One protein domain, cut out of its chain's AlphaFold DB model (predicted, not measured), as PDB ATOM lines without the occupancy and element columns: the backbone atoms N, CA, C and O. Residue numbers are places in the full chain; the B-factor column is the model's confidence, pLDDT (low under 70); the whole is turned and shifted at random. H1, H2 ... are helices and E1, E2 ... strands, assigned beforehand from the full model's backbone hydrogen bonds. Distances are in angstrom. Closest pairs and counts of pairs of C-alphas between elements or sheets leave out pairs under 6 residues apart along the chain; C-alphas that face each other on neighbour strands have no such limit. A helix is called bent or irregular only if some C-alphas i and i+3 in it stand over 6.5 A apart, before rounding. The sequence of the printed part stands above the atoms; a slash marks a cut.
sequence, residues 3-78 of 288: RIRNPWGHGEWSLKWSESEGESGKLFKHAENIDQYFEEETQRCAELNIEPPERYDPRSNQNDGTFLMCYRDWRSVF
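AT A GLANCE: This is residues 3 to 78 of the 288 residues of the protein "Peptidase C2, calpain, large subunit, domain III" of Pseudocohnilembus persalinus (UniProt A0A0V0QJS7). One long helix, H1, runs along most of the longest axis, and at its first end is a loop-rich head with a small two-stranded sheet, E1 and E2, and a short helix, H2, at one end of E2. After H1 the chain turns round and folds back beside the helix, residues 48 to 59, to return to the head. The printed part has 76 residues, with two named strands and two named helices in the order E1, H1, E2, H2; the sheet has the order E1 - E2 and is antiparallel. The class is mixed, helices and strands, with under half of the residues in named elements. The whole is only just compact, close to loose, with a radius of gyration of the C-alphas of 13.5 A and spans of 37 by 26 by 24 A.

HOW THE PARTS SIT: Begin at the first printed residues, where E1, residues 3 to 5, is the antiparallel neighbour of E2, residues 66 to 69; the angle between their directions is 139 degrees. Look for C-alphas that face each other at 5 and 66, 4.2 A apart, and at 3 and 68, 4.7 A apart. Across this pair, N 4 and O 67 are within hydrogen-bond range at 2.9 A, and so are N 67 and O 4, also at 2.9 A. Go on to H1, residues 28 to 47, and H2, residues 71 to 77, which are apart. E1 and H2 are also apart. In H2 every O i to N i+4 pair is within hydrogen-bond range, and in H1 14 of 16 are.

IN THESE COORDINATES: Find C-alpha 3 at (-6.993, 39.233, 42.232); from there E1 runs 7.0 A to C-alpha 5. H1 begins at C-alpha 28, at (-20.633, 44.348, 46.210), and ends 29.3 A away at C-alpha 47, at (-7.608, 20.096, 56.186). H1 is irregular: C-alphas 29 and 32 are 7.7 A apart. E2 covers 10.1 A from C-alpha 66 to C-alpha 69, and H2 covers 10.0 A from C-alpha 71 to C-alpha 77, which is at (-5.251, 45.189, 29.622).

THE WHOLE: The two C-alphas farthest apart are those of Glu 23 and Asn 49, 40.1 A. The printed part has no cut. Two links are long: E1 to H1 with 22 residues between them, 6 to 27, and H1 to E2 with 18, 48 to 65. The link from E2 to H2 is tight, with 1 residue. In the B-factor column, the mean pLDDT of the printed part is 86.9; look at residues 21 to 26 for the low confidence, under 70.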
ATOM      1  N   ARG A   3      -7.406  38.222  41.253       90.69
ATOM      2  CA  ARG A   3      -6.993  39.233  42.232       90.69
ATOM      3  C   ARG A   3      -5.664  39.822  41.797       90.69
ATOM      4  O   ARG A   3      -4.734  39.075  41.509       90.69
ATOM      5  N   ILE A   4      -5.596  41.144  41.720       91.94
ATOM      6  CA  ILE A   4      -4.419  41.884  41.264       91.94
ATOM      7  C   ILE A   4      -4.117  42.968  42.281       91.94
ATOM      8  O   ILE A   4      -5.033  43.482  42.914       91.94
ATOM      9  N   ARG A   5      -2.835  43.297  42.433       92.06
ATOM     10  CA  ARG A   5      -2.382  44.381  43.292       92.06
ATOM     11  C   ARG A   5      -1.515  45.355  42.513       92.06
ATOM     12  O   ARG A   5      -0.546  44.953  41.870       92.06
ATOM     13  N   ASN A   6      -1.861  46.629  42.591       92.88
ATOM     14  CA  ASN A   6      -1.027  47.721  42.139       92.88
ATOM     15  C   ASN A   6       0.094  47.960  43.171       92.88
ATOM     16  O   ASN A   6      -0.208  48.246  44.333       92.88
ATOM     17  N   PRO A   7       1.379  47.872  42.786       92.06
ATOM     18  CA  PRO A   7       2.491  48.034  43.723       92.06
ATOM     19  C   PRO A   7       2.599  49.440  44.334       92.06
ATOM     20  O   PRO A   7       3.277  49.592  45.347       92.06
ATOM     21  N   TRP A   8       1.943  50.462  43.768       91.88
ATOM     22  CA  TRP A   8       1.904  51.807  44.365       91.88
ATOM     23  C   TRP A   8       0.962  51.917  45.564       91.88
ATOM     24  O   TRP A   8       0.942  52.950  46.229       91.88
ATOM     25  N   GLY A   9       0.206  50.858  45.860       90.81
ATOM     26  CA  GLY A   9      -0.696  50.840  47.002       90.81
ATOM     27  C   GLY A   9      -1.916  51.739  46.822       90.81
ATOM     28  O   GLY A   9      -2.464  52.175  47.820       90.81
ATOM     29  N   HIS A  10      -2.279  52.071  45.581       90.06
ATOM     30  CA  HIS A  10      -3.488  52.811  45.224       90.06
ATOM     31  C   HIS A  10      -3.821  52.610  43.740       90.06
ATOM     32  O   HIS A  10      -2.960  52.191  42.960       90.06
ATOM     33  N   GLY A  11      -5.008  53.020  43.295       88.06
ATOM     34  CA  GLY A  11      -5.361  53.070  41.870       88.06
ATOM     35  C   GLY A  11      -5.966  51.761  41.381       88.06
ATOM     36  O   GLY A  11      -5.393  51.068  40.536       88.06
ATOM     37  N   GLU A  12      -7.120  51.439  41.946       89.12
ATOM     38  CA  GLU A  12      -7.879  50.223  41.700       89.12
ATOM     39  C   GLU A  12      -8.554  50.230  40.326       89.12
ATOM     40  O   GLU A  12      -8.726  51.250  39.648       89.12
ATOM     41  N   TRP A  13      -8.990  49.043  39.915       89.31
ATOM     42  CA  TRP A  13      -9.802  48.863  38.725       89.31
ATOM     43  C   TRP A  13     -11.132  49.617  38.830       89.31
ATOM     44  O   TRP A  13     -11.889  49.413  39.772       89.31
ATOM     45  N   SER A  14     -11.446  50.446  37.830       87.50
ATOM     46  CA  SER A  14     -12.647  51.302  37.812       87.50
ATOM     47  C   SER A  14     -13.780  50.790  36.915       87.50
ATOM     48  O   SER A  14     -14.897  51.304  36.965       87.50
ATOM     49  N   LEU A  15     -13.530  49.770  36.084       87.25
ATOM     50  CA  LEU A  15     -14.551  49.237  35.176       87.25
ATOM     51  C   LEU A  15     -15.396  48.157  35.865       87.25
ATOM     52  O   LEU A  15     -15.552  48.131  37.082       87.25
ATOM     53  N   LYS A  16     -16.020  47.271  35.086       85.44
ATOM     54  CA  LYS A  16     -16.864  46.195  35.613       85.44
ATOM     55  C   LYS A  16     -16.088  45.350  36.629       85.44
ATOM     56  O   LYS A  16     -14.987  44.909  36.311       85.44
ATOM     57  N   TRP A  17     -16.728  45.054  37.763       84.25
ATOM     58  CA  TRP A  17     -16.140  44.364  38.926       84.25
ATOM     59  C   TRP A  17     -15.231  45.231  39.798       84.25
ATOM     60  O   TRP A  17     -14.542  44.690  40.652       84.25
ATOM     61  N   SER A  18     -15.260  46.548  39.611       84.50
ATOM     62  CA  SER A  18     -14.678  47.505  40.550       84.50
ATOM     63  C   SER A  18     -15.397  47.512  41.901       84.50
ATOM     64  O   SER A  18     -16.538  47.055  42.028       84.50
ATOM     65  N   GLU A  19     -14.721  48.101  42.883       79.12
ATOM     66  CA  GLU A  19     -15.230  48.426  44.222       79.12
ATOM     67  C   GLU A  19     -15.975  49.774  44.264       79.12
ATOM     68  O   GLU A  19     -16.358  50.242  45.327       79.12
ATOM     69  N   SER A  20     -16.198  50.439  43.124       74.44
ATOM     70  CA  SER A  20     -16.958  51.696  43.092       74.44
ATOM     71  C   SER A  20     -18.462  51.432  43.178       74.44
ATOM     72  O   SER A  20     -18.972  50.590  42.438       74.44
ATOM     73  N   GLU A  21     -19.199  52.182  43.996       63.19
ATOM     74  CA  GLU A  21     -20.666  52.130  44.027       63.19
ATOM     75  C   GLU A  21     -21.253  52.648  42.692       63.19
ATOM     76  O   GLU A  21     -21.145  53.828  42.364       63.19
ATOM     77  N   GLY A  22     -21.845  51.769  41.867       65.00
ATOM     78  CA  GLY A  22     -22.410  52.148  40.561       65.00
ATOM     79  C   GLY A  22     -22.674  50.973  39.607       65.00
ATOM     80  O   GLY A  22     -22.583  49.807  39.991       65.00
ATOM     81  N   GLU A  23     -22.992  51.254  38.334       51.91
ATOM     82  CA  GLU A  23     -23.218  50.216  37.300       51.91
ATOM     83  C   GLU A  23     -21.971  49.349  37.017       51.91
ATOM     84  O   GLU A  23     -22.085  48.184  36.613       51.91
ATOM     85  N   SER A  24     -20.781  49.900  37.276       56.88
ATOM     86  CA  SER A  24     -19.476  49.228  37.260       56.88
ATOM     87  C   SER A  24     -19.265  48.301  38.474       56.88
ATOM     88  O   SER A  24     -18.679  47.220  38.328       56.88
ATOM     89  N   GLY A  25     -19.832  48.661  39.629       63.78
ATOM     90  CA  GLY A  25     -19.718  48.016  40.942       63.78
ATOM     91  C   GLY A  25     -20.556  46.761  41.141       63.78
ATOM     92  O   GLY A  25     -21.322  46.645  42.097       63.78
ATOM     93  N   LYS A  26     -20.443  45.781  40.238       69.56
ATOM     94  CA  LYS A  26     -21.115  44.480  40.430       69.56
ATOM     95  C   LYS A  26     -20.565  43.698  41.621       69.56
ATOM     96  O   LYS A  26     -21.221  42.760  42.058       69.56
ATOM     97  N   LEU A  27     -19.386  44.064  42.119       80.69
ATOM     98  CA  LEU A  27     -18.651  43.267  43.085       80.69
ATOM     99  C   LEU A  27     -19.346  43.188  44.448       80.69
ATOM    100  O   LEU A  27     -19.499  42.090  44.973       80.69
ATOM    101  N   PHE A  28     -19.882  44.308  44.948       81.94
ATOM    102  CA  PHE A  28     -20.633  44.348  46.210       81.94
ATOM    103  C   PHE A  28     -21.813  43.379  46.247       81.94
ATOM    104  O   PHE A  28     -22.076  42.761  47.272       81.94
ATOM    105  N   LYS A  29     -22.504  43.188  45.112       84.38
ATOM    106  CA  LYS A  29     -23.643  42.256  45.007       84.38
ATOM    107  C   LYS A  29     -23.242  40.794  45.200       84.38
ATOM    108  O   LYS A  29     -24.109  39.944  45.349       84.38
ATOM    109  N   HIS A  30     -21.948  40.507  45.138       87.25
ATOM    110  CA  HIS A  30     -21.382  39.180  45.308       87.25
ATOM    111  C   HIS A  30     -20.498  39.085  46.555       87.25
ATOM    112  O   HIS A  30     -19.804  38.086  46.694       87.25
ATOM    113  N   ALA A  31     -20.522  40.078  47.456       87.12
ATOM    114  CA  ALA A  31     -19.703  40.068  48.667       87.12
ATOM    115  C   ALA A  31     -19.940  38.805  49.510       87.12
ATOM    116  O   ALA A  31     -18.976  38.149  49.879       87.12
ATOM    117  N   GLU A  32     -21.199  38.393  49.697       90.38
ATOM    118  CA  GLU A  32     -21.541  37.158  50.422       90.38
ATOM    119  C   GLU A  32     -20.951  35.905  49.753       90.38
ATOM    120  O   GLU A  32     -20.399  35.043  50.426       90.38
ATOM    121  N   ASN A  33     -20.983  35.830  48.417       91.06
ATOM    122  CA  ASN A  33     -20.379  34.714  47.681       91.06
ATOM    123  C   ASN A  33     -18.846  34.700  47.813       91.06
ATOM    124  O   ASN A  33     -18.233  33.636  47.773       91.06
ATOM    125  N   ILE A  34     -18.219  35.879  47.905       89.06
ATOM    126  CA  ILE A  34     -16.770  36.017  48.095       89.06
ATOM    127  C   ILE A  34     -16.392  35.600  49.519       89.06
ATOM    128  O   ILE A  34     -15.455  34.822  49.681       89.06
ATOM    129  N   ASP A  35     -17.147  36.053  50.522       91.19
ATOM    130  CA  ASP A  35     -16.976  35.654  51.922       91.19
ATOM    131  C   ASP A  35     -17.090  34.129  52.062       91.19
ATOM    132  O   ASP A  35     -16.177  33.496  52.595       91.19
ATOM    133  N   GLN A  36     -18.140  33.532  51.484       94.19
ATOM    134  CA  GLN A  36     -18.345  32.082  51.479       94.19
ATOM    135  C   GLN A  36     -17.162  31.339  50.841       94.19
ATOM    136  O   GLN A  36     -16.668  30.370  51.411       94.19
ATOM    137  N   TYR A  37     -16.664  31.802  49.688       92.19
ATOM    138  CA  TYR A  37     -15.494  31.195  49.044       92.19
ATOM    139  C   TYR A  37     -14.264  31.196  49.963       92.19
ATOM    140  O   TYR A  37     -13.576  30.181  50.072       92.19
ATOM    141  N   PHE A  38     -13.979  32.314  50.638       92.62
ATOM    142  CA  PHE A  38     -12.837  32.386  51.551       92.62
ATOM    143  C   PHE A  38     -13.034  31.541  52.810       92.62
ATOM    144  O   PHE A  38     -12.050  31.029  53.341       92.62
ATOM    145  N   GLU A  39     -14.260  31.384  53.307       94.44
ATOM    146  CA  GLU A  39     -14.569  30.463  54.408       94.44
ATOM    147  C   GLU A  39     -14.320  29.006  54.007       94.44
ATOM    148  O   GLU A  39     -13.575  28.305  54.695       94.44
ATOM    149  N   GLU A  40     -14.856  28.587  52.859       95.06
ATOM    150  CA  GLU A  40     -14.660  27.244  52.305       95.06
ATOM    151  C   GLU A  40     -13.176  26.955  52.029       95.06
ATOM    152  O   GLU A  40     -12.674  25.888  52.391       95.06
ATOM    153  N   GLU A  41     -12.435  27.911  51.457       93.06
ATOM    154  CA  GLU A  41     -10.999  27.735  51.226       93.06
ATOM    155  C   GLU A  41     -10.175  27.720  52.507       93.06
ATOM    156  O   GLU A  41      -9.235  26.938  52.617       93.06
ATOM    157  N   THR A  42     -10.530  28.532  53.504       94.69
ATOM    158  CA  THR A  42      -9.845  28.497  54.804       94.69
ATOM    159  C   THR A  42      -9.984  27.115  55.437       94.69
ATOM    160  O   THR A  42      -9.003  26.564  55.938       94.69
ATOM    161  N   GLN A  43     -11.181  26.525  55.368       95.25
ATOM    162  CA  GLN A  43     -11.414  25.172  55.856       95.25
ATOM    163  C   GLN A  43     -10.611  24.134  55.058       95.25
ATOM    164  O   GLN A  43      -9.908  23.319  55.656       95.25
ATOM    165  N   ARG A  44     -10.651  24.186  53.720       95.25
ATOM    166  CA  ARG A  44      -9.897  23.257  52.862       95.25
ATOM    167  C   ARG A  44      -8.390  23.342  53.115       95.25
ATOM    168  O   ARG A  44      -7.718  22.316  53.199       95.25
ATOM    169  N   CYS A  45      -7.851  24.551  53.244       94.44
ATOM    170  CA  CYS A  45      -6.442  24.779  53.546       94.44
ATOM    171  C   CYS A  45      -6.050  24.201  54.913       94.44
ATOM    172  O   CYS A  45      -5.002  23.565  55.017       94.44
ATOM    173  N   ALA A  46      -6.911  24.323  55.929       94.38
ATOM    174  CA  ALA A  46      -6.689  23.706  57.237       94.38
ATOM    175  C   ALA A  46      -6.668  22.167  57.167       94.38
ATOM    176  O   ALA A  46      -5.796  21.540  57.763       94.38
ATOM    177  N   GLU A  47      -7.577  21.554  56.402       96.00
ATOM    178  CA  GLU A  47      -7.608  20.096  56.186       96.00
ATOM    179  C   GLU A  47      -6.349  19.579  55.468       96.00
ATOM    180  O   GLU A  47      -5.880  18.475  55.743       96.00
ATOM    181  N   LEU A  48      -5.783  20.387  54.566       94.06
ATOM    182  CA  LEU A  48      -4.566  20.073  53.811       94.06
ATOM    183  C   LEU A  48      -3.273  20.540  54.495       94.06
ATOM    184  O   LEU A  48      -2.193  20.284  53.964       94.06
ATOM    185  N   ASN A  49      -3.368  21.204  55.652       92.81
ATOM    186  CA  ASN A  49      -2.243  21.823  56.355       92.81
ATOM    187  C   ASN A  49      -1.406  22.757  55.451       92.81
ATOM    188  O   ASN A  49      -0.177  22.694  55.434       92.81
ATOM    189  N   ILE A  50      -2.086  23.608  54.680       91.81
ATOM    190  CA  ILE A  50      -1.486  24.654  53.840       91.81
ATOM    191  C   ILE A  50      -2.000  26.033  54.268       91.81
ATOM    192  O   ILE A  50      -3.072  26.152  54.859       91.81
ATOM    193  N   GLU A  51      -1.243  27.086  53.966       91.81
ATOM    194  CA  GLU A  51      -1.643  28.457  54.288       91.81
ATOM    195  C   GLU A  51      -2.873  28.879  53.455       91.81
ATOM    196  O   GLU A  51      -2.909  28.641  52.240       91.81
ATOM    197  N   PRO A  52      -3.915  29.468  54.075       92.12
ATOM    198  CA  PRO A  52      -5.068  29.964  53.341       92.12
ATOM    199  C   PRO A  52      -4.719  31.233  52.552       92.12
ATOM    200  O   PRO A  52      -3.848  32.004  52.958       92.12
ATOM    201  N   PRO A  53      -5.417  31.503  51.438       87.81
ATOM    202  CA  PRO A  53      -5.221  32.749  50.714       87.81
ATOM    203  C   PRO A  53      -5.610  33.949  51.589       87.81
ATOM    204  O   PRO A  53      -6.591  33.906  52.335       87.81
ATOM    205  N   GLU A  54      -4.877  35.054  51.445       87.75
ATOM    206  CA  GLU A  54      -5.236  36.329  52.068       87.75
ATOM    207  C   GLU A  54      -6.666  36.725  51.664       87.75
ATOM    208  O   GLU A  54      -7.020  36.725  50.477       87.75
ATOM    209  N   ARG A  55      -7.496  37.057  52.656       88.69
ATOM    210  CA  ARG A  55      -8.886  37.450  52.420       88.69
ATOM    211  C   ARG A  55      -8.956  38.740  51.614       88.69
ATOM    212  O   ARG A  55      -8.136  39.636  51.770       88.69
ATOM    213  N   TYR A  56      -9.974  38.833  50.773       88.00
ATOM    214  CA  TYR A  56     -10.284  40.039  50.023       88.00
ATOM    215  C   TYR A  56     -11.693  40.497  50.386       88.00
ATOM    216  O   TYR A  56     -12.652  39.753  50.176       88.00
ATOM    217  N   ASP A  57     -11.804  41.707  50.930       86.56
ATOM    218  CA  ASP A  57     -13.085  42.306  51.293       86.56
ATOM    219  C   ASP A  57     -13.450  43.420  50.298       86.56
ATOM    220  O   ASP A  57     -12.893  44.520  50.386       86.56
ATOM    221  N   PRO A  58     -14.419  43.185  49.390       82.12
ATOM    222  CA  PRO A  58     -14.856  44.191  48.422       82.12
ATOM    223  C   PRO A  58     -15.544  45.395  49.083       82.12
ATOM    224  O   PRO A  58     -15.870  46.357  48.395       82.12
ATOM    225  N   ARG A  59     -15.826  45.327  50.395       82.94
ATOM    226  CA  ARG A  59     -16.444  46.404  51.182       82.94
ATOM    227  C   ARG A  59     -15.433  47.278  51.909       82.94
ATOM    228  O   ARG A  59     -15.827  48.288  52.487       82.94
ATOM    229  N   SER A  60     -14.158  46.899  51.898       78.12
ATOM    230  CA  SER A  60     -13.135  47.574  52.688       78.12
ATOM    231  C   SER A  60     -12.903  49.023  52.237       78.12
ATOM    232  O   SER A  60     -12.511  49.847  53.064       78.12
ATOM    233  N   ASN A  61     -13.179  49.342  50.960       71.25
ATOM    234  CA  ASN A  61     -12.880  50.633  50.319       71.25
ATOM    235  C   ASN A  61     -11.440  51.097  50.619       71.25
ATOM    236  O   ASN A  61     -11.147  52.291  50.735       71.25
ATOM    237  N   GLN A  62     -10.550  50.124  50.830       75.81
ATOM    238  CA  GLN A  62      -9.146  50.352  51.087       75.81
ATOM    239  C   GLN A  62      -8.521  50.563  49.719       75.81
ATOM    240  O   GLN A  62      -8.347  49.625  48.956       75.81
ATOM    241  N   ASN A  63      -8.238  51.822  49.389       84.06
ATOM    242  CA  ASN A  63      -7.469  52.193  48.203       84.06
ATOM    243  C   ASN A  63      -6.004  51.769  48.417       84.06
ATOM    244  O   ASN A  63      -5.149  52.616  48.663       84.06
ATOM    245  N   ASP A  64      -5.766  50.457  48.480       88.44
ATOM    246  CA  ASP A  64      -4.500  49.788  48.788       88.44
ATOM    247  C   ASP A  64      -3.867  49.148  47.536       88.44
ATOM    248  O   ASP A  64      -2.860  48.428  47.611       88.44
ATOM    249  N   GLY A  65      -4.462  49.421  46.370       90.38
ATOM    250  CA  GLY A  65      -4.081  48.894  45.076       90.38
ATOM    251  C   GLY A  65      -4.608  47.491  44.782       90.38
ATOM    252  O   GLY A  65      -4.380  47.014  43.669       90.38
ATOM    253  N   THR A  66      -5.273  46.805  45.711       90.81
ATOM    254  CA  THR A  66      -5.814  45.456  45.505       90.81
ATOM    255  C   THR A  66      -7.199  45.526  44.879       90.81
ATOM    256  O   THR A  66      -8.074  46.240  45.341       90.81
ATOM    257  N   PHE A  67      -7.438  44.759  43.817       90.06
ATOM    258  CA  PHE A  67      -8.747  44.712  43.172       90.06
ATOM    259  C   PHE A  67      -9.008  43.374  42.486       90.06
ATOM    260  O   PHE A  67      -8.093  42.623  42.124       90.06
ATOM    261  N   LEU A  68     -10.289  43.092  42.250       89.88
ATOM    262  CA  LEU A  68     -10.722  41.985  41.409       89.88
ATOM    263  C   LEU A  68     -10.997  42.450  39.978       89.88
ATOM    264  O   LEU A  68     -11.659  43.453  39.728       89.88
ATOM    265  N   MET A  69     -10.549  41.661  39.005       89.19
ATOM    266  CA  MET A  69     -10.933  41.837  37.607       89.19
ATOM    267  C   MET A  69     -11.296  40.502  36.968       89.19
ATOM    268  O   MET A  69     -10.872  39.428  37.409       89.19
ATOM    269  N   CYS A  70     -12.101  40.525  35.908       90.44
ATOM    270  CA  CYS A  70     -12.382  39.289  35.193       90.44
ATOM    271  C   CYS A  70     -11.220  38.933  34.254       90.44
ATOM    272  O   CYS A  70     -10.576  39.806  33.677       90.44
ATOM    273  N   TYR A  71     -10.978  37.633  34.060       91.44
ATOM    274  CA  TYR A  71      -9.886  37.141  33.210       91.44
ATOM    275  C   TYR A  71      -9.950  37.698  31.780       91.44
ATOM    276  O   TYR A  71      -8.929  37.962  31.151       91.44
ATOM    277  N   ARG A  72     -11.166  37.916  31.263       92.31
ATOM    278  CA  ARG A  72     -11.364  38.512  29.941       92.31
ATOM    279  C   ARG A  72     -10.772  39.919  29.864       92.31
ATOM    280  O   ARG A  72     -10.066  40.189  28.903       92.31
ATOM    281  N   ASP A  73     -11.051  40.761  30.854       91.44
ATOM    282  CA  ASP A  73     -10.560  42.138  30.880       91.44
ATOM    283  C   ASP A  73      -9.045  42.149  31.136       91.44
ATOM    284  O   ASP A  73      -8.324  42.906  30.495       91.44
ATOM    285  N   TRP A  74      -8.539  41.232  31.970       93.12
ATOM    286  CA  TRP A  74      -7.099  41.064  32.188       93.12
ATOM    287  C   TRP A  74      -6.344  40.821  30.881       93.12
ATOM    288  O   TRP A  74      -5.384  41.526  30.597       93.12
ATOM    289  N   ARG A  75      -6.824  39.901  30.034       93.19
ATOM    290  CA  ARG A  75      -6.205  39.623  28.723       93.19
ATOM    291  C   ARG A  75      -6.226  40.811  27.759       93.19
ATOM    292  O   ARG A  75      -5.487  40.800  26.781       93.19
ATOM    293  N   SER A  76      -7.119  41.776  27.970       91.88
ATOM    294  CA  SER A  76      -7.214  42.981  27.142       91.88
ATOM    295  C   SER A  76      -6.344  44.124  27.662       91.88
ATOM    296  O   SER A  76      -5.980  44.993  26.879       91.88
ATOM    297  N   VAL A  77      -6.029  44.131  28.961       91.75
ATOM    298  CA  VAL A  77      -5.251  45.189  29.622       91.75
ATOM    299  C   VAL A  77      -3.776  44.811  29.745       91.75
ATOM    300  O   VAL A  77      -2.903  45.630  29.472       91.75
ATOM    301  N   PHE A  78      -3.481  43.575  30.144       91.44
ATOM    302  CA  PHE A  78      -2.123  43.103  30.394       91.44
ATOM    303  C   PHE A  78      -1.559  42.387  29.170       91.44
ATOM    304  O   PHE A  78      -2.205  41.530  28.568       91.44
TER     305      PHE A  78